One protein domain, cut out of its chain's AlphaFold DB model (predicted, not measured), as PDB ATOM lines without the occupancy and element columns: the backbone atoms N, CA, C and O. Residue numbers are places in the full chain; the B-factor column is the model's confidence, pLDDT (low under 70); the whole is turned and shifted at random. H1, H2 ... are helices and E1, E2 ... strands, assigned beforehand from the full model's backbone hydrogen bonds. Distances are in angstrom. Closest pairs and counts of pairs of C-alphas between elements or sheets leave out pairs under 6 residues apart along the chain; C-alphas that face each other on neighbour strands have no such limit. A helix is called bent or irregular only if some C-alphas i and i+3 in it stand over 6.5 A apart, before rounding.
ATOM      1  N   MET A  18      58.923   0.913 101.765       71.12
ATOM      2  CA  MET A  18      58.845   2.172 101.020       71.12
ATOM      3  C   MET A  18      60.159   2.962 101.070       71.12
ATOM      4  O   MET A  18      60.604   3.492 100.064       71.12
ATOM      5  N   GLY A  19      60.836   2.985 102.216       73.25
ATOM      6  CA  GLY A  19      62.140   3.620 102.373       73.25
ATOM      7  C   GLY A  19      63.233   2.898 101.588       73.25
ATOM      8  O   GLY A  19      64.130   3.548 101.063       73.25
ATOM      9  N   ILE A  20      63.141   1.570 101.458       76.31
ATOM     10  CA  ILE A  20      64.017   0.795 100.568       76.31
ATOM     11  C   ILE A  20      63.722   1.149  99.109       76.31
ATOM     12  O   ILE A  20      64.656   1.428  98.364       76.31
ATOM     13  N   HIS A  21      62.446   1.176  98.713       78.88
ATOM     14  CA  HIS A  21      62.034   1.598  97.375       78.88
ATOM     15  C   HIS A  21      62.570   2.997  97.036       78.88
ATOM     16  O   HIS A  21      63.257   3.160  96.032       78.88
ATOM     17  N   ASP A  22      62.327   3.985  97.897       77.81
ATOM     18  CA  ASP A  22      62.747   5.369  97.678       77.81
ATOM     19  C   ASP A  22      64.275   5.487  97.603       77.81
ATOM     20  O   ASP A  22      64.795   6.153  96.711       77.81
ATOM     21  N   ALA A  23      65.011   4.766  98.457       80.31
ATOM     22  CA  ALA A  23      66.472   4.732  98.409       80.31
ATOM     23  C   ALA A  23      67.014   4.090  97.117       80.31
ATOM     24  O   ALA A  23      67.994   4.572  96.547       80.31
ATOM     25  N   VAL A  24      66.384   3.010  96.641       80.44
ATOM     26  CA  VAL A  24      66.745   2.365  95.369       80.44
ATOM     27  C   VAL A  24      66.453   3.302  94.203       80.44
ATOM     28  O   VAL A  24      67.324   3.502  93.357       80.44
ATOM     29  N   MET A  25      65.278   3.928  94.179       78.06
ATOM     30  CA  MET A  25      64.892   4.859  93.121       78.06
ATOM     31  C   MET A  25      65.776   6.110  93.108       78.06
ATOM     32  O   MET A  25      66.174   6.559  92.035       78.06
ATOM     33  N   ASP A  26      66.174   6.632  94.268       81.00
ATOM     34  CA  ASP A  26      67.138   7.732  94.352       81.00
ATOM     35  C   ASP A  26      68.526   7.336  93.832       81.00
ATOM     36  O   ASP A  26      69.181   8.140  93.164       81.00
ATOM     37  N   ASN A  27      68.981   6.105  94.083       82.88
ATOM     38  CA  ASN A  27      70.243   5.605  93.530       82.88
ATOM     39  C   ASN A  27      70.168   5.420  92.011       82.88
ATOM     40  O   ASN A  27      71.066   5.873  91.305       82.88
ATOM     41  N   VAL A  28      69.083   4.829  91.498       77.88
ATOM     42  CA  VAL A  28      68.837   4.701  90.052       77.88
ATOM     43  C   VAL A  28      68.820   6.079  89.395       77.88
ATOM     44  O   VAL A  28      69.467   6.276  88.370       77.88
ATOM     45  N   ARG A  29      68.157   7.063  90.015       77.12
ATOM     46  CA  ARG A  29      68.136   8.449  89.535       77.12
ATOM     47  C   ARG A  29      69.539   9.055  89.475       77.12
ATOM     48  O   ARG A  29      69.869   9.707  88.490       77.12
ATOM     49  N   LYS A  30      70.349   8.877  90.523       80.81
ATOM     50  CA  LYS A  30      71.718   9.415  90.596       80.81
ATOM     51  C   LYS A  30      72.638   8.786  89.553       80.81
ATOM     52  O   LYS A  30      73.349   9.518  88.875       80.81
ATOM     53  N   GLU A  31      72.600   7.465  89.399       79.81
ATOM     54  CA  GLU A  31      73.418   6.768  88.399       79.81
ATOM     55  C   GLU A  31      72.979   7.104  86.972       79.81
ATOM     56  O   GLU A  31      73.825   7.339  86.115       79.81
ATOM     57  N   LEU A  32      71.670   7.219  86.717       75.00
ATOM     58  CA  LEU A  32      71.166   7.645  85.412       75.00
ATOM     59  C   LEU A  32      71.642   9.064  85.071       75.00
ATOM     60  O   LEU A  32      72.159   9.279  83.979       75.00
ATOM     61  N   LYS A  33      71.543  10.012  86.017       75.31
ATOM     62  CA  LYS A  33      72.073  11.377  85.847       75.31
ATOM     63  C   LYS A  33      73.570  11.371  85.546       75.31
ATOM     64  O   LYS A  33      73.989  11.981  84.572       75.31
ATOM     65  N   ARG A  34      74.354  10.614  86.316       80.00
ATOM     66  CA  ARG A  34      75.800  10.476  86.113       80.00
ATOM     67  C   ARG A  34      76.150   9.903  84.735       80.00
ATOM     68  O   ARG A  34      77.102  10.358  84.107       80.00
ATOM     69  N   LEU A  35      75.421   8.886  84.273       76.69
ATOM     70  CA  LEU A  35      75.635   8.299  82.948       76.69
ATOM     71  C   LEU A  35      75.302   9.303  81.840       76.69
ATOM     72  O   LEU A  35      76.056   9.409  80.881       76.69
ATOM     73  N   LEU A  36      74.221  10.065  81.984       71.75
ATOM     74  CA  LEU A  36      73.829  11.090  81.016       71.75
ATOM     75  C   LEU A  36      74.839  12.248  80.960       71.75
ATOM     76  O   LEU A  36      75.247  12.638  79.869       71.75
ATOM     77  N   GLU A  37      75.328  12.716  82.112       72.19
ATOM     78  CA  GLU A  37      76.429  13.692  82.196       72.19
ATOM     79  C   GLU A  37      77.689  13.181  81.476       72.19
ATOM     80  O   GLU A  37      78.335  13.921  80.735       72.19
ATOM     81  N   PHE A  38      78.017  11.890  81.626       76.75
ATOM     82  CA  PHE A  38      79.151  11.262  80.941       76.75
ATOM     83  C   PHE A  38      79.002  11.241  79.408       76.75
ATOM     84  O   PHE A  38      80.005  11.306  78.698       76.75
ATOM     85  N   PHE A  39      77.775  11.189  78.884       74.06
ATOM     86  CA  PHE A  39      77.497  11.225  77.444       74.06
ATOM     87  C   PHE A  39      77.369  12.646  76.863       74.06
ATOM     88  O   PHE A  39      77.062  12.784  75.680       74.06
ATOM     89  N   GLY A  40      77.645  13.697  77.648       64.81
ATOM     90  CA  GLY A  40      77.622  15.088  77.175       64.81
ATOM     91  C   GLY A  40      76.215  15.658  76.984       64.81
ATOM     92  O   GLY A  40      76.027  16.578  76.193       64.81
ATOM     93  N   TYR A  41      75.228  15.088  77.675       62.38
ATOM     94  CA  TYR A  41      73.852  15.566  77.672       62.38
ATOM     95  C   TYR A  41      73.737  16.821  78.559       62.38
ATOM     96  O   TYR A  41      73.892  16.730  79.777       62.38
ATOM     97  N   ASP A  42      73.500  17.987  77.947       57.47
ATOM     98  CA  ASP A  42      73.384  19.280  78.639       57.47
ATOM     99  C   ASP A  42      72.045  19.422  79.393       57.47
ATOM    100  O   ASP A  42      71.028  18.822  79.030       57.47
ATOM    101  N   GLU A  43      72.033  20.244  80.450       56.41
ATOM    102  CA  GLU A  43      70.913  20.421  81.398       56.41
ATOM    103  C   GLU A  43      69.567  20.873  80.782       56.41
ATOM    104  O   GLU A  43      68.544  20.875  81.480       56.41
ATOM    105  N   ASP A  44      69.538  21.223  79.497       55.47
ATOM    106  CA  ASP A  44      68.370  21.761  78.796       55.47
ATOM    107  C   ASP A  44      67.365  20.677  78.336       55.47
ATOM    108  O   ASP A  44      66.202  20.990  78.076       55.47
ATOM    109  N   GLU A  45      67.739  19.387  78.342       55.97
ATOM    110  CA  GLU A  45      66.835  18.241  78.083       55.97
ATOM    111  C   GLU A  45      66.278  17.578  79.368       55.97
ATOM    112  O   GLU A  45      65.866  16.412  79.367       55.97
ATOM    113  N   LYS A  46      66.203  18.322  80.485       56.59
ATOM    114  CA  LYS A  46      65.657  17.858  81.787       56.59
ATOM    115  C   LYS A  46      64.323  17.097  81.683       56.59
ATOM    116  O   LYS A  46      64.127  16.115  82.393       56.59
ATOM    117  N   ASN A  47      63.443  17.489  80.760       56.28
ATOM    118  CA  ASN A  47      62.100  16.910  80.634       56.28
ATOM    119  C   ASN A  47      62.072  15.454  80.114       56.28
ATOM    120  O   ASN A  47      61.165  14.708  80.477       56.28
ATOM    121  N   SER A  48      63.035  15.030  79.283       58.44
ATOM    122  CA  SER A  48      63.044  13.673  78.696       58.44
ATOM    123  C   SER A  48      63.487  12.613  79.716       58.44
ATOM    124  O   SER A  48      62.890  11.541  79.839       58.44
ATOM    125  N   ASN A  49      64.481  12.956  80.541       60.75
ATOM    126  CA  ASN A  49      65.045  12.064  81.558       60.75
ATOM    127  C   ASN A  49      64.086  11.823  82.729       60.75
ATOM    128  O   ASN A  49      63.998  10.708  83.250       60.75
ATOM    129  N   ASP A  50      63.323  12.850  83.103       66.06
ATOM    130  CA  ASP A  50      62.290  12.730  84.128       66.06
ATOM    131  C   ASP A  50      61.118  11.855  83.651       66.06
ATOM    132  O   ASP A  50      60.533  11.143  84.467       66.06
ATOM    133  N   SER A  51      60.825  11.815  82.342       68.62
ATOM    134  CA  SER A  51      59.779  10.953  81.767       68.62
ATOM    135  C   SER A  51      60.125   9.465  81.864       68.62
ATOM    136  O   SER A  51      59.297   8.676  82.310       68.62
ATOM    137  N   LEU A  52      61.357   9.063  81.520       68.56
ATOM    138  CA  LEU A  52      61.799   7.663  81.649       68.56
ATOM    139  C   LEU A  52      61.828   7.204  83.113       68.56
ATOM    140  O   LEU A  52      61.442   6.077  83.435       68.56
ATOM    141  N   PHE A  53      62.266   8.088  84.012       69.44
ATOM    142  CA  PHE A  53      62.233   7.826  85.446       69.44
ATOM    143  C   PHE A  53      60.794   7.687  85.960       69.44
ATOM    144  O   PHE A  53      60.511   6.803  86.770       69.44
ATOM    145  N   LEU A  54      59.883   8.538  85.478       71.81
ATOM    146  CA  LEU A  54      58.467   8.488  85.820       71.81
ATOM    147  C   LEU A  54      57.827   7.184  85.331       71.81
ATOM    148  O   LEU A  54      57.170   6.526  86.126       71.81
ATOM    149  N   GLU A  55      58.081   6.760  84.092       72.38
ATOM    150  CA  GLU A  55      57.556   5.501  83.543       72.38
ATOM    151  C   GLU A  55      58.050   4.266  84.310       72.38
ATOM    152  O   GLU A  55      57.266   3.363  84.614       72.38
ATOM    153  N   LEU A  56      59.341   4.219  84.665       73.38
ATOM    154  CA  LEU A  56      59.892   3.138  85.487       73.38
ATOM    155  C   LEU A  56      59.252   3.129  86.883       73.38
ATOM    156  O   LEU A  56      58.845   2.076  87.375       73.38
ATOM    157  N   ASN A  57      59.121   4.304  87.501       74.62
ATOM    158  CA  ASN A  57      58.509   4.456  88.815       74.62
ATOM    159  C   ASN A  57      57.012   4.098  88.806       74.62
ATOM    160  O   ASN A  57      56.544   3.454  89.737       74.62
ATOM    161  N   GLU A  58      56.267   4.448  87.753       76.56
ATOM    162  CA  GLU A  58      54.840   4.126  87.608       76.56
ATOM    163  C   GLU A  58      54.591   2.626  87.373       76.56
ATOM    164  O   GLU A  58      53.554   2.109  87.790       76.56
ATOM    165  N   ARG A  59      55.545   1.887  86.782       75.12
ATOM    166  CA  ARG A  59      55.482   0.411  86.716       75.12
ATOM    167  C   ARG A  59      55.689  -0.246  88.083       75.12
ATOM    168  O   ARG A  59      55.035  -1.242  88.393       75.12
ATOM    169  N   ILE A  60      56.591   0.302  88.895       76.19
ATOM    170  CA  ILE A  60      56.929  -0.249  90.216       76.19
ATOM    171  C   ILE A  60      55.863   0.138  91.255       76.19
ATOM    172  O   ILE A  60      55.486  -0.694  92.086       76.19
ATOM    173  N   VAL A  61      55.338   1.365  91.186       78.12
ATOM    174  CA  VAL A  61      54.387   1.931  92.149       78.12
ATOM    175  C   VAL A  61      53.269   2.685  91.436       78.12
ATOM    176  O   VAL A  61      53.461   3.788  90.929       78.12
ATOM    177  N   ILE A  62      52.053   2.147  91.511       78.81
ATOM    178  CA  ILE A  62      50.840   2.855  91.093       78.81
ATOM    179  C   ILE A  62      50.178   3.416  92.347       78.81
ATOM    180  O   ILE A  62      49.779   2.662  93.237       78.81
ATOM    181  N   ARG A  63      50.063   4.744  92.425       75.88
ATOM    182  CA  ARG A  63      49.423   5.445  93.547       75.88
ATOM    183  C   ARG A  63      48.012   5.874  93.181       75.88
ATOM    184  O   ARG A  63      47.756   6.246  92.036       75.88
ATOM    185  N   ASP A  64      47.120   5.851  94.163       73.12
ATOM    186  CA  ASP A  64      45.796   6.440  94.014       73.12
ATOM    187  C   ASP A  64      45.926   7.961  93.856       73.12
ATOM    188  O   ASP A  64      46.525   8.637  94.697       73.12
ATOM    189  N   LYS A  65      45.409   8.490  92.743       67.50
ATOM    190  CA  LYS A  65      45.409   9.926  92.421       67.50
ATOM    191  C   LYS A  65      44.087  10.603  92.833       67.50
ATOM    192  O   LYS A  65      43.894  11.772  92.515       67.50
ATOM    193  N   SER A  66      43.172   9.899  93.511       64.19
ATOM    194  CA  SER A  66      41.890  10.463  93.945       64.19
ATOM    195  C   SER A  66      42.067  11.535  95.038       64.19
ATOM    196  O   SER A  66      42.758  11.343  96.036       64.19
ATOM    197  N   GLU A  67      41.436  12.700  94.846       54.22
ATOM    198  CA  GLU A  67      41.687  13.931  95.623       54.22
ATOM    199  C   GLU A  67      41.279  13.874  97.112       54.22
ATOM    200  O   GLU A  67      41.618  14.780  97.871       54.22
ATOM    201  N   ASN A  68      40.595  12.814  97.560       54.34
ATOM    202  CA  ASN A  68      39.943  12.765  98.877       54.34
ATOM    203  C   ASN A  68      40.553  11.789  99.894       54.34
ATOM    204  O   ASN A  68      40.065  11.716 101.023       54.34
ATOM    205  N   GLN A  69      41.618  11.060  99.558       50.53
ATOM    206  CA  GLN A  69      42.330  10.230 100.534       50.53
ATOM    207  C   GLN A  69      43.745  10.759 100.743       50.53
ATOM    208  O   GLN A  69      44.376  11.274  99.823       50.53
ATOM    209  N   LYS A  70      44.226  10.690 101.993       49.16
ATOM    210  CA  LYS A  70      45.591  11.068 102.379       49.16
ATOM    211  C   LYS A  70      46.570  10.501 101.341       49.16
ATOM    212  O   LYS A  70      46.684   9.287 101.211       49.16
ATOM    213  N   LYS A  71      47.190  11.409 100.582       52.41
ATOM    214  CA  LYS A  71      48.100  11.147  99.459       52.41
ATOM    215  C   LYS A  71      49.089  10.018  99.800       52.41
ATOM    216  O   LYS A  71      49.642  10.034 100.895       52.41
ATOM    217  N   ASP A  72      49.315   9.112  98.841       56.97
ATOM    218  CA  ASP A  72      50.257   7.966  98.849       56.97
ATOM    219  C   ASP A  72      49.713   6.560  99.199       56.97
ATOM    220  O   ASP A  72      50.481   5.681  99.592       56.97
ATOM    221  N   ALA A  73      48.425   6.268  98.986       66.12
ATOM    222  CA  ALA A  73      47.974   4.870  98.968       66.12
ATOM    223  C   ALA A  73      48.470   4.160  97.690       66.12
ATOM    224  O   ALA A  73      48.125   4.554  96.573       66.12
ATOM    225  N   ILE A  74      49.292   3.120  97.847       71.94
ATOM    226  CA  ILE A  74      49.778   2.291  96.736       71.94
ATOM    227  C   ILE A  74      48.681   1.285  96.384       71.94
ATOM    228  O   ILE A  74      48.303   0.454  97.206       71.94
ATOM    229  N   ILE A  75      48.154   1.385  95.167       76.19
ATOM    230  CA  ILE A  75      47.022   0.585  94.680       76.19
ATOM    231  C   ILE A  75      47.437  -0.478  93.657       76.19
ATOM    232  O   ILE A  75      46.661  -1.391  93.374       76.19
ATOM    233  N   GLY A  76      48.657  -0.396  93.117       75.50
ATOM    234  CA  GLY A  76      49.162  -1.324  92.106       75.50
ATOM    235  C   GLY A  76      50.672  -1.228  91.876       75.50
ATOM    236  O   GLY A  76      51.371  -0.491  92.571       75.50
ATOM    237  N   GLY A  77      51.165  -1.984  90.895       81.06
ATOM    238  CA  GLY A  77      52.597  -2.172  90.639       81.06
ATOM    239  C   GLY A  77      53.205  -3.318  91.455       81.06
ATOM    240  O   GLY A  77      52.540  -3.932  92.294       81.06
ATOM    241  N   GLU A  78      54.477  -3.624  91.207       79.38
ATOM    242  CA  GLU A  78      55.197  -4.701  91.906       79.38
ATOM    243  C   GLU A  78      55.336  -4.431  93.410       79.38
ATOM    244  O   GLU A  78      55.228  -5.352  94.222       79.38
ATOM    245  N   LEU A  79      55.486  -3.164  93.817       78.75
ATOM    246  CA  LEU A  79      55.580  -2.804  95.232       78.75
ATOM    247  C   LEU A  79      54.293  -3.144  95.997       78.75
ATOM    248  O   LEU A  79      54.363  -3.579  97.144       78.75
ATOM    249  N   HIS A  80      53.122  -3.022  95.359       80.94
ATOM    250  CA  HIS A  80      51.842  -3.424  95.957       80.94
ATOM    251  C   HIS A  80      51.795  -4.919  96.278       80.94
ATOM    252  O   HIS A  80      51.277  -5.323  97.322       80.94
ATOM    253  N   PHE A  81      52.358  -5.752  95.396       82.56
ATOM    254  CA  PHE A  81      52.452  -7.191  95.625       82.56
ATOM    255  C   PHE A  81      53.316  -7.491  96.855       82.56
ATOM    256  O   PHE A  81      52.868  -8.203  97.753       82.56
ATOM    257  N   TYR A  82      54.499  -6.878  96.950       81.56
ATOM    258  CA  TYR A  82      55.389  -7.065  98.098       81.56
ATOM    259  C   TYR A  82      54.820  -6.502  99.405       81.56
ATOM    260  O   TYR A  82      55.025  -7.106 100.456       81.56
ATOM    261  N   LEU A  83      54.073  -5.394  99.368       81.69
ATOM    262  CA  LEU A  83      53.365  -4.869 100.544       81.69
ATOM    263  C   LEU A  83      52.287  -5.843 101.023       81.69
ATOM    264  O   LEU A  83      52.217  -6.159 102.211       81.69
ATOM    265  N   ARG A  84      51.485  -6.390 100.103       83.81
ATOM    266  CA  ARG A  84      50.478  -7.405 100.436       83.81
ATOM    267  C   ARG A  84      51.121  -8.659 101.021       83.81
ATOM    268  O   ARG A  84      50.658  -9.159 102.043       83.81
ATOM    269  N   GLU A  85      52.193  -9.142 100.401       86.81
ATOM    270  CA  GLU A  85      52.930 -10.302 100.890       86.81
ATOM    271  C   GLU A  85      53.558 -10.034 102.269       86.81
ATOM    272  O   GLU A  85      53.487 -10.880 103.159       86.81
ATOM    273  N   ASN A  86      54.121  -8.842 102.487       85.69
ATOM    274  CA  ASN A  86      54.655  -8.429 103.782       85.69
ATOM    275  C   ASN A  86      53.562  -8.359 104.856       85.69
ATOM    276  O   ASN A  86      53.783  -8.812 105.981       85.69
ATOM    277  N   ARG A  87      52.370  -7.855 104.514       85.56
ATOM    278  CA  ARG A  87      51.222  -7.826 105.427       85.56
ATOM    279  C   ARG A  87      50.754  -9.227 105.800       85.56
ATOM    280  O   ARG A  87      50.531  -9.479 106.981       85.56
ATOM    281  N   GLU A  88      50.680 -10.145 104.841       88.75
ATOM    282  CA  GLU A  88      50.304 -11.540 105.106       88.75
ATOM    283  C   GLU A  88      51.345 -12.247 105.986       88.75
ATOM    284  O   GLU A  88      51.018 -12.858 107.004       88.75
ATOM    285  N   ARG A  89      52.634 -12.083 105.670       88.44
ATOM    286  CA  ARG A  89      53.731 -12.609 106.498       88.44
ATOM    287  C   ARG A  89      53.717 -12.012 107.905       88.44
ATOM    288  O   ARG A  89      53.962 -12.734 108.872       88.44
ATOM    289  N   SER A  90      53.420 -10.717 108.025       89.62
ATOM    290  CA  SER A  90      53.252 -10.038 109.311       89.62
ATOM    291  C   SER A  90      52.092 -10.630 110.091       89.62
ATOM    292  O   SER A  90      52.278 -10.943 111.261       89.62
ATOM    293  N   ARG A  91      50.945 -10.877 109.447       91.56
ATOM    294  CA  ARG A  91      49.785 -11.504 110.084       91.56
ATOM    295  C   ARG A  91      50.146 -12.864 110.671       91.56
ATOM    296  O   ARG A  91      50.001 -13.058 111.874       91.56
ATOM    297  N   VAL A  92      50.704 -13.764 109.860       91.75
ATOM    298  CA  VAL A  92      51.091 -15.116 110.303       91.75
ATOM    299  C   VAL A  92      52.110 -15.068 111.445       91.75
ATOM    300  O   VAL A  92      52.021 -15.847 112.394       91.75
ATOM    301  N   TYR A  93      53.089 -14.164 111.377       91.62
ATOM    302  CA  TYR A  93      54.076 -13.995 112.442       91.62
ATOM    303  C   TYR A  93      53.434 -13.486 113.739       91.62
ATOM    304  O   TYR A  93      53.645 -14.065 114.802       91.62
ATOM    305  N   CYS A  94      52.617 -12.437 113.648       90.50
ATOM    306  CA  CYS A  94      51.882 -11.858 114.763       90.50
ATOM    307  C   CYS A  94      50.958 -12.878 115.433       90.50
ATOM    308  O   CYS A  94      50.959 -12.992 116.654       90.50
ATOM    309  N   GLU A  95      50.227 -13.672 114.653       92.19
ATOM    310  CA  GLU A  95      49.361 -14.721 115.190       92.19
ATOM    311  C   GLU A  95      50.161 -15.775 115.962       92.19
ATOM    312  O   GLU A  95      49.760 -16.156 117.059       92.19
ATOM    313  N   LYS A  96      51.328 -16.185 115.447       93.25
ATOM    314  CA  LYS A  96      52.227 -17.106 116.158       93.25
ATOM    315  C   LYS A  96      52.741 -16.516 117.467       93.25
ATOM    316  O   LYS A  96      52.711 -17.202 118.479       93.25
ATOM    317  N   VAL A  97      53.185 -15.258 117.461       92.19
ATOM    318  CA  VAL A  97      53.660 -14.576 118.678       92.19
ATOM    319  C   VAL A  97      52.549 -14.501 119.724       92.19
ATOM    320  O   VAL A  97      52.789 -14.807 120.890       92.19
ATOM    321  N   PHE A  98      51.330 -14.134 119.317       92.94
ATOM    322  CA  PHE A  98      50.185 -14.116 120.226       92.94
ATOM    323  C   PHE A  98      49.913 -15.506 120.801       92.94
ATOM    324  O   PHE A  98      49.765 -15.641 122.012       92.94
ATOM    325  N   GLN A  99      49.878 -16.529 119.944       92.69
ATOM    326  CA  GLN A  99      49.584 -17.897 120.352       92.69
ATOM    327  C   GLN A  99      50.596 -18.414 121.377       92.69
ATOM    328  O   GLN A  99      50.187 -18.934 122.408       92.69
ATOM    329  N   THR A 100      51.896 -18.204 121.149       93.25
ATOM    330  CA  THR A 100      52.944 -18.604 122.098       93.25
ATOM    331  C   THR A 100      52.752 -17.939 123.462       93.25
ATOM    332  O   THR A 100      52.717 -18.627 124.478       93.25
ATOM    333  N   LEU A 101      52.558 -16.616 123.491       92.31
ATOM    334  CA  LEU A 101      52.355 -15.872 124.742       92.31
ATOM    335  C   LEU A 101      51.070 -16.290 125.465       92.31
ATOM    336  O   LEU A 101      51.024 -16.356 126.693       92.31
ATOM    337  N   PHE A 102      50.013 -16.566 124.705       91.50
ATOM    338  CA  PHE A 102      48.742 -16.994 125.265       91.50
ATOM    339  C   PHE A 102      48.805 -18.421 125.814       91.50
ATOM    340  O   PHE A 102      48.255 -18.688 126.880       91.50
ATOM    341  N   ASP A 103      49.502 -19.332 125.140       90.75
ATOM    342  CA  ASP A 103      49.681 -20.696 125.627       90.75
ATOM    343  C   ASP A 103      50.583 -20.737 126.871       90.75
ATOM    344  O   ASP A 103      50.278 -21.463 127.817       90.75
ATOM    345  N   GLU A 104      51.611 -19.888 126.955       91.31
ATOM    346  CA  GLU A 104      52.384 -19.687 128.191       91.31
ATOM    347  C   GLU A 104      51.506 -19.195 129.351       91.31
ATOM    348  O   GLU A 104      51.645 -19.661 130.484       91.31
ATOM    349  N   LEU A 105      50.577 -18.270 129.083       88.75
ATOM    350  CA  LEU A 105      49.613 -17.808 130.081       88.75
ATOM    351  C   LEU A 105      48.669 -18.939 130.522       88.75
ATOM    352  O   LEU A 105      48.457 -19.126 131.720       88.75
ATOM    353  N   LYS A 106      48.144 -19.738 129.583       88.00
ATOM    354  CA  LYS A 106      47.292 -20.897 129.897       88.00
ATOM    355  C   LYS A 106      48.002 -21.921 130.772       88.00
ATOM    356  O   LYS A 106      47.386 -22.444 131.692       88.00
ATOM    357  N   ILE A 107      49.270 -22.217 130.483       88.56
ATOM    358  CA  ILE A 107      50.067 -23.172 131.262       88.56
ATOM    359  C   ILE A 107      50.276 -22.648 132.685       88.56
ATOM    360  O   ILE A 107      50.081 -23.395 133.638       88.56
ATOM    361  N   ARG A 108      50.617 -21.363 132.847       84.81
ATOM    362  CA  ARG A 108      50.801 -20.749 134.174       84.81
ATOM    363  C   ARG A 108      49.525 -20.746 135.015       84.81
ATOM    364  O   ARG A 108      49.604 -20.862 136.232       84.81
ATOM    365  N   LEU A 109      48.369 -20.614 134.369       83.62
ATOM    366  CA  LEU A 109      47.064 -20.559 135.027       83.62
ATOM    367  C   LEU A 109      46.355 -21.916 135.118       83.62
ATOM    368  O   LEU A 109      45.209 -21.959 135.556       83.62
ATOM    369  N   ASN A 110      46.993 -23.022 134.722       79.75
ATOM    370  CA  ASN A 110      46.401 -24.353 134.819       79.75
ATOM    371  C   ASN A 110      47.296 -25.318 135.627       79.75
ATOM    372  O   ASN A 110      48.309 -25.778 135.097       79.75
ATOM    373  N   PRO A 111      46.915 -25.695 136.866       76.25
ATOM    374  CA  PRO A 111      45.699 -25.291 137.583       76.25
ATOM    375  C   PRO A 111      45.758 -23.835 138.072       76.25
ATOM    376  O   PRO A 111      46.841 -23.291 138.283       76.25
ATOM    377  N   ILE A 112      44.593 -23.204 138.267       79.31
ATOM    378  CA  ILE A 112      44.529 -21.811 138.738       79.31
ATOM    379  C   ILE A 112      45.107 -21.733 140.157       79.31
ATOM    380  O   ILE A 112      44.628 -22.472 141.023       79.31
ATOM    381  N   PRO A 113      46.087 -20.845 140.415       79.50
ATOM    382  CA  PRO A 113      46.675 -20.687 141.740       79.50
ATOM    383  C   PRO A 113      45.645 -20.343 142.822       79.50
ATOM    384  O   PRO A 113      44.674 -19.624 142.575       79.50
ATOM    385  N   ASP A 114      45.882 -20.804 144.049       74.94
ATOM    386  CA  ASP A 114      45.008 -20.490 145.179       74.94
ATOM    387  C   ASP A 114      44.999 -18.983 145.473       74.94
ATOM    388  O   ASP A 114      46.040 -18.330 145.555       74.94
ATOM    389  N   GLY A 115      43.802 -18.416 145.648       72.56
ATOM    390  CA  GLY A 115      43.628 -16.984 145.916       72.56
ATOM    391  C   GLY A 115      43.752 -16.083 144.683       72.56
ATOM    392  O   GLY A 115      43.728 -14.861 144.826       72.56
ATOM    393  N   TYR A 116      43.844 -16.657 143.481       77.56
ATOM    394  CA  TYR A 116      43.861 -15.898 142.237       77.56
ATOM    395  C   TYR A 116      42.550 -15.119 142.039       77.56
ATOM    396  O   TYR A 116      41.449 -15.646 142.226       77.56
ATOM    397  N   THR A 117      42.660 -13.838 141.681       76.88
ATOM    398  CA  THR A 117      41.508 -12.930 141.550       76.88
ATOM    399  C   THR A 117      41.322 -12.451 140.116       76.88
ATOM    400  O   THR A 117      42.261 -12.427 139.323       76.88
ATOM    401  N   GLU A 118      40.118 -11.974 139.790       77.00
ATOM    402  CA  GLU A 118      39.834 -11.344 138.492       77.00
ATOM    403  C   GLU A 118      40.764 -10.151 138.202       77.00
ATOM    404  O   GLU A 118      41.125  -9.917 137.052       77.00
ATOM    405  N   LYS A 119      41.220  -9.433 139.240       81.88
ATOM    406  CA  LYS A 119      42.198  -8.346 139.088       81.88
ATOM    407  C   LYS A 119      43.560  -8.858 138.615       81.88
ATOM    408  O   LYS A 119      44.114  -8.290 137.683       81.88
ATOM    409  N   MET A 120      44.048  -9.958 139.191       84.88
ATOM    410  CA  MET A 120      45.317 -10.578 138.780       84.88
ATOM    411  C   MET A 120      45.238 -11.128 137.350       84.88
ATOM    412  O   MET A 120      46.197 -11.029 136.591       84.88
ATOM    413  N   LEU A 121      44.069 -11.644 136.947       84.88
ATOM    414  CA  LEU A 121      43.824 -12.058 135.564       84.88
ATOM    415  C   LEU A 121      43.887 -10.881 134.588       84.88
ATOM    416  O   LEU A 121      44.436 -11.008 133.495       84.88
ATOM    417  N   GLN A 122      43.334  -9.732 134.978       84.50
ATOM    418  CA  GLN A 122      43.385  -8.522 134.167       84.50
ATOM    419  C   GLN A 122      44.823  -8.001 134.012       84.50
ATOM    420  O   GLN A 122      45.209  -7.619 132.907       84.50
ATOM    421  N   GLU A 123      45.616  -8.039 135.084       88.19
ATOM    422  CA  GLU A 123      47.034  -7.657 135.077       88.19
ATOM    423  C   GLU A 123      47.856  -8.542 134.127       88.19
ATOM    424  O   GLU A 123      48.535  -8.020 133.246       88.19
ATOM    425  N   GLU A 124      47.712  -9.867 134.208       88.00
ATOM    426  CA  GLU A 124      48.398 -10.820 133.317       88.00
ATOM    427  C   GLU A 124      48.021 -10.628 131.837       88.00
ATOM    428  O   GLU A 124      48.844 -10.787 130.931       88.00
ATOM    429  N   VAL A 125      46.776 -10.236 131.558       87.44
ATOM    430  CA  VAL A 125      46.322  -9.926 130.194       87.44
ATOM    431  C   VAL A 125      46.946  -8.628 129.686       87.44
ATOM    432  O   VAL A 125      47.304  -8.528 128.509       87.44
ATOM    433  N   ASP A 126      47.095  -7.623 130.544       89.00
ATOM    434  CA  ASP A 126      47.762  -6.376 130.180       89.00
ATOM    435  C   ASP A 126      49.277  -6.575 130.007       89.00
ATOM    436  O   ASP A 126      49.873  -6.023 129.073       89.00
ATOM    437  N   GLU A 127      49.892  -7.450 130.802       91.88
ATOM    438  CA  GLU A 127      51.258  -7.925 130.582       91.88
ATOM    439  C   GLU A 127      51.403  -8.670 129.253       91.88
ATOM    440  O   GLU A 127      52.330  -8.378 128.492       91.88
ATOM    441  N   LEU A 128      50.464  -9.557 128.907       91.62
ATOM    442  CA  LEU A 128      50.439 -10.242 127.613       91.62
ATOM    443  C   LEU A 128      50.365  -9.240 126.456       91.62
ATOM    444  O   LEU A 128      51.141  -9.345 125.504       91.62
ATOM    445  N   LYS A 129      49.499  -8.218 126.542       91.06
ATOM    446  CA  LYS A 129      49.418  -7.144 125.531       91.06
ATOM    447  C   LYS A 129      50.743  -6.402 125.392       91.06
ATOM    448  O   LYS A 129      51.168  -6.104 124.275       91.06
ATOM    449  N   ASN A 130      51.390  -6.081 126.509       91.56
ATOM    450  CA  ASN A 130      52.661  -5.365 126.513       91.56
ATOM    451  C   ASN A 130      53.795  -6.221 125.935       91.56
ATOM    452  O   ASN A 130      54.581  -5.728 125.123       91.56
ATOM    453  N   SER A 131      53.853  -7.502 126.291       91.75
ATOM    454  CA  SER A 131      54.812  -8.469 125.754       91.75
ATOM    455  C   SER A 131      54.613  -8.681 124.258       91.75
ATOM    456  O   SER A 131      55.567  -8.574 123.486       91.75
ATOM    457  N   TYR A 132      53.365  -8.838 123.818       92.19
ATOM    458  CA  TYR A 132      53.020  -8.911 122.404       92.19
ATOM    459  C   TYR A 132      53.460  -7.647 121.658       92.19
ATOM    460  O   TYR A 132      54.121  -7.732 120.626       92.19
ATOM    461  N   LYS A 133      53.177  -6.450 122.192       88.56
ATOM    462  CA  LYS A 133      53.605  -5.184 121.575       88.56
ATOM    463  C   LYS A 133      55.127  -5.061 121.456       88.56
ATOM    464  O   LYS A 133      55.582  -4.346 120.568       88.56
ATOM    465  N   LYS A 134      55.911  -5.728 122.301       89.25
ATOM    466  CA  LYS A 134      57.378  -5.747 122.193       89.25
ATOM    467  C   LYS A 134      57.880  -6.756 121.156       89.25
ATOM    468  O   LYS A 134      58.851  -6.464 120.470       89.25
ATOM    469  N   GLN A 135      57.232  -7.916 121.038       87.94
ATOM    470  CA  GLN A 135      57.708  -9.034 120.209       87.94
ATOM    471  C   GLN A 135      57.116  -9.070 118.791       87.94
ATOM    472  O   GLN A 135      57.750  -9.569 117.860       87.94
ATOM    473  N   ALA A 136      55.897  -8.562 118.613       87.94
ATOM    474  CA  ALA A 136      55.204  -8.545 117.333       87.94
ATOM    475  C   ALA A 136      55.732  -7.427 116.423       87.94
ATOM    476  O   ALA A 136      55.943  -6.288 116.862       87.94
ATOM    477  N   ILE A 137      55.898  -7.755 115.139       84.50
ATOM    478  CA  ILE A 137      56.517  -6.899 114.121       84.50
ATOM    479  C   ILE A 137      55.641  -6.880 112.864       84.50
ATOM    480  O   ILE A 137      55.047  -7.892 112.480       84.50
ATOM    481  N   GLY A 138      55.613  -5.726 112.202       83.12
ATOM    482  CA  GLY A 138      54.978  -5.540 110.904       83.12
ATOM    483  C   GLY A 138      53.582  -4.908 110.972       83.12
ATOM    484  O   GLY A 138      53.065  -4.626 112.057       83.12
ATOM    485  N   PRO A 139      52.977  -4.651 109.802       81.56
ATOM    486  CA  PRO A 139      51.754  -3.856 109.679       81.56
ATOM    487  C   PRO A 139      50.505  -4.506 110.288       81.56
ATOM    488  O   PRO A 139      49.602  -3.796 110.714       81.56
ATOM    489  N   ALA A 140      50.443  -5.837 110.386       86.75
ATOM    490  CA  ALA A 140      49.273  -6.543 110.923       86.75
ATOM    491  C   ALA A 140      49.248  -6.610 112.464       86.75
ATOM    492  O   ALA A 140      48.341  -7.192 113.054       86.75
ATOM    493  N   LYS A 141      50.247  -6.026 113.135       87.62
ATOM    494  CA  LYS A 141      50.465  -6.145 114.582       87.62
ATOM    495  C   LYS A 141      49.249  -5.783 115.426       87.62
ATOM    496  O   LYS A 141      48.883  -6.552 116.313       87.62
ATOM    497  N   ILE A 142      48.667  -4.608 115.195       87.00
ATOM    498  CA  ILE A 142      47.550  -4.105 116.004       87.00
ATOM    499  C   ILE A 142      46.246  -4.811 115.628       87.00
ATOM    500  O   ILE A 142      45.492  -5.187 116.523       87.00
ATOM    501  N   ASP A 143      46.033  -5.055 114.332       87.06
ATOM    502  CA  ASP A 143      44.866  -5.777 113.813       87.06
ATOM    503  C   ASP A 143      44.758  -7.167 114.460       87.06
ATOM    504  O   ASP A 143      43.762  -7.474 115.114       87.06
ATOM    505  N   VAL A 144      45.835  -7.961 114.390       89.44
ATOM    506  CA  VAL A 144      45.885  -9.314 114.968       89.44
ATOM    507  C   VAL A 144      45.692  -9.292 116.483       89.44
ATOM    508  O   VAL A 144      45.000 -10.152 117.020       89.44
ATOM    509  N   LEU A 145      46.262  -8.310 117.192       89.12
ATOM    510  CA  LEU A 145      46.073  -8.201 118.640       89.12
ATOM    511  C   LEU A 145      44.594  -8.011 118.991       89.12
ATOM    512  O   LEU A 145      44.084  -8.693 119.873       89.12
ATOM    513  N   ASN A 146      43.912  -7.096 118.303       87.69
ATOM    514  CA  ASN A 146      42.507  -6.805 118.569       87.69
ATOM    515  C   ASN A 146      41.609  -7.995 118.208       87.69
ATOM    516  O   ASN A 146      40.770  -8.380 119.020       87.69
ATOM    517  N   GLU A 147      41.829  -8.616 117.044       90.31
ATOM    518  CA  GLU A 147      41.099  -9.816 116.617       90.31
ATOM    519  C   GLU A 147      41.258 -10.959 117.627       90.31
ATOM    520  O   GLU A 147      40.279 -11.587 118.033       90.31
ATOM    521  N   ARG A 148      42.490 -11.219 118.080       88.81
ATOM    522  CA  ARG A 148      42.770 -12.315 119.012       88.81
ATOM    523  C   ARG A 148      42.251 -12.032 120.416       88.81
ATOM    524  O   ARG A 148      41.701 -12.941 121.033       88.81
ATOM    525  N   LEU A 149      42.324 -10.792 120.902       85.62
ATOM    526  CA  LEU A 149      41.728 -10.406 122.188       85.62
ATOM    527  C   LEU A 149      40.198 -10.528 122.196       85.62
ATOM    528  O   LEU A 149      39.626 -10.843 123.234       85.62
ATOM    529  N   GLN A 150      39.549 -10.299 121.053       85.06
ATOM    530  CA  GLN A 150      38.097 -10.438 120.883       85.06
ATOM    531  C   GLN A 150      37.669 -11.851 120.458       85.06
ATOM    532  O   GLN A 150      36.480 -12.107 120.272       85.06
ATOM    533  N   SER A 151      38.618 -12.773 120.299       86.00
ATOM    534  CA  SER A 151      38.320 -14.135 119.868       86.00
ATOM    535  C   SER A 151      37.513 -14.916 120.911       86.00
ATOM    536  O   SER A 151      37.554 -14.654 122.123       86.00
TER     537      SER A 151
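Overview. This is residues 18 to 151 of the 330 residues of the protein "uncharacterized protein LOC106161843" of Lingula unguis (UniProt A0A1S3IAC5). A long, thin rod is made of two helical parts set end to end: the long helix H3 with H4 folded back along its far half and the short H5 packed on it, and, beyond the start of H3, a loose pair of helices, H1 and H2, that run opposite ways. The loop of residues 61 to 73 and the short strand E1 lie where the two parts join, and residues 110 to 120, at the turn from H3 to H4, stick out at the far end. The printed part has 134 residues, with five named helices and one named strand in the order H1, H2, E1, H3, H4, H5, and its class is mostly helix. It is extended, with a radius of gyration of the C-alphas of 24.4 A and spans of 83 by 33 by 20 A.

Along the chain. Find C-alpha 78 at (55.197, -4.701, 91.906); from there H3, residues 78 to 108, runs 45.4 A to C-alpha 108 at (50.801, -20.749, 134.174). After it come H4, residues 118 to 135, 25.7 A long, and H5, residues 141 to 149, 12.3 A, which ends at C-alpha 149 at (41.728, -10.406, 122.188). Before H3 look for H1, residues 18 to 38, 30.0 A, then H2, residues 43 to 60, 26.5 A, and E1, residues 74 to 76, 5.9 A. H2 has a kink of 25 degrees near residue 50 and is irregular, with C-alphas 44 and 47 8.1 A apart.

Arrangement. Start at the hub, H3, which touches three helices. With residues 90 to 98 alone it touches H5, closest at the C-alphas of Cys 94 and Lys 141, 5.9 A, at a steep tilt of 41 degrees, the same way. With residues 97 to 105 alone it touches H4, closest at the C-alphas of Phe 98 and Tyr 132, 6.3 A; this helical hairpin runs opposite ways at a tilt of 35.2 degrees, only just steep. H4 and H5, also a helical hairpin, only just touch, with 3 pairs of C-alphas within 8 A, the closest those of Lys 133 and Lys 141, 7.7 A. The helix packing is mostly crossed, but only just, with 1 of 3 pairs at a shallow tilt. At the other end of H3, H2 only just touches it, only at their ends, with 3 pairs of C-alphas within 8 A, the closest those of Ile 60 and Glu 78, 5.1 A. H1 and H2 are close but not clearly touching: the closest C-alphas, those of Arg 29 and Phe 53, are 7.2 A apart. E1 pairs with no named strand, but residues 62 to 63 pair with it, antiparallel. Every O i to N i+4 pair is within hydrogen-bond range in H1, H3, H4 and H5, and 11 of 14 are in H2.

Size, cuts and confidence. Look to Gly 40 and Asp 114 for the two C-alphas farthest apart, 83.4 A. The printed part has no cut. The link from H2 to E1, 13 residues, is long. The mean pLDDT of the printed part is 79.1, and it is under 70 at residues 40 to 53 and 65 to 73.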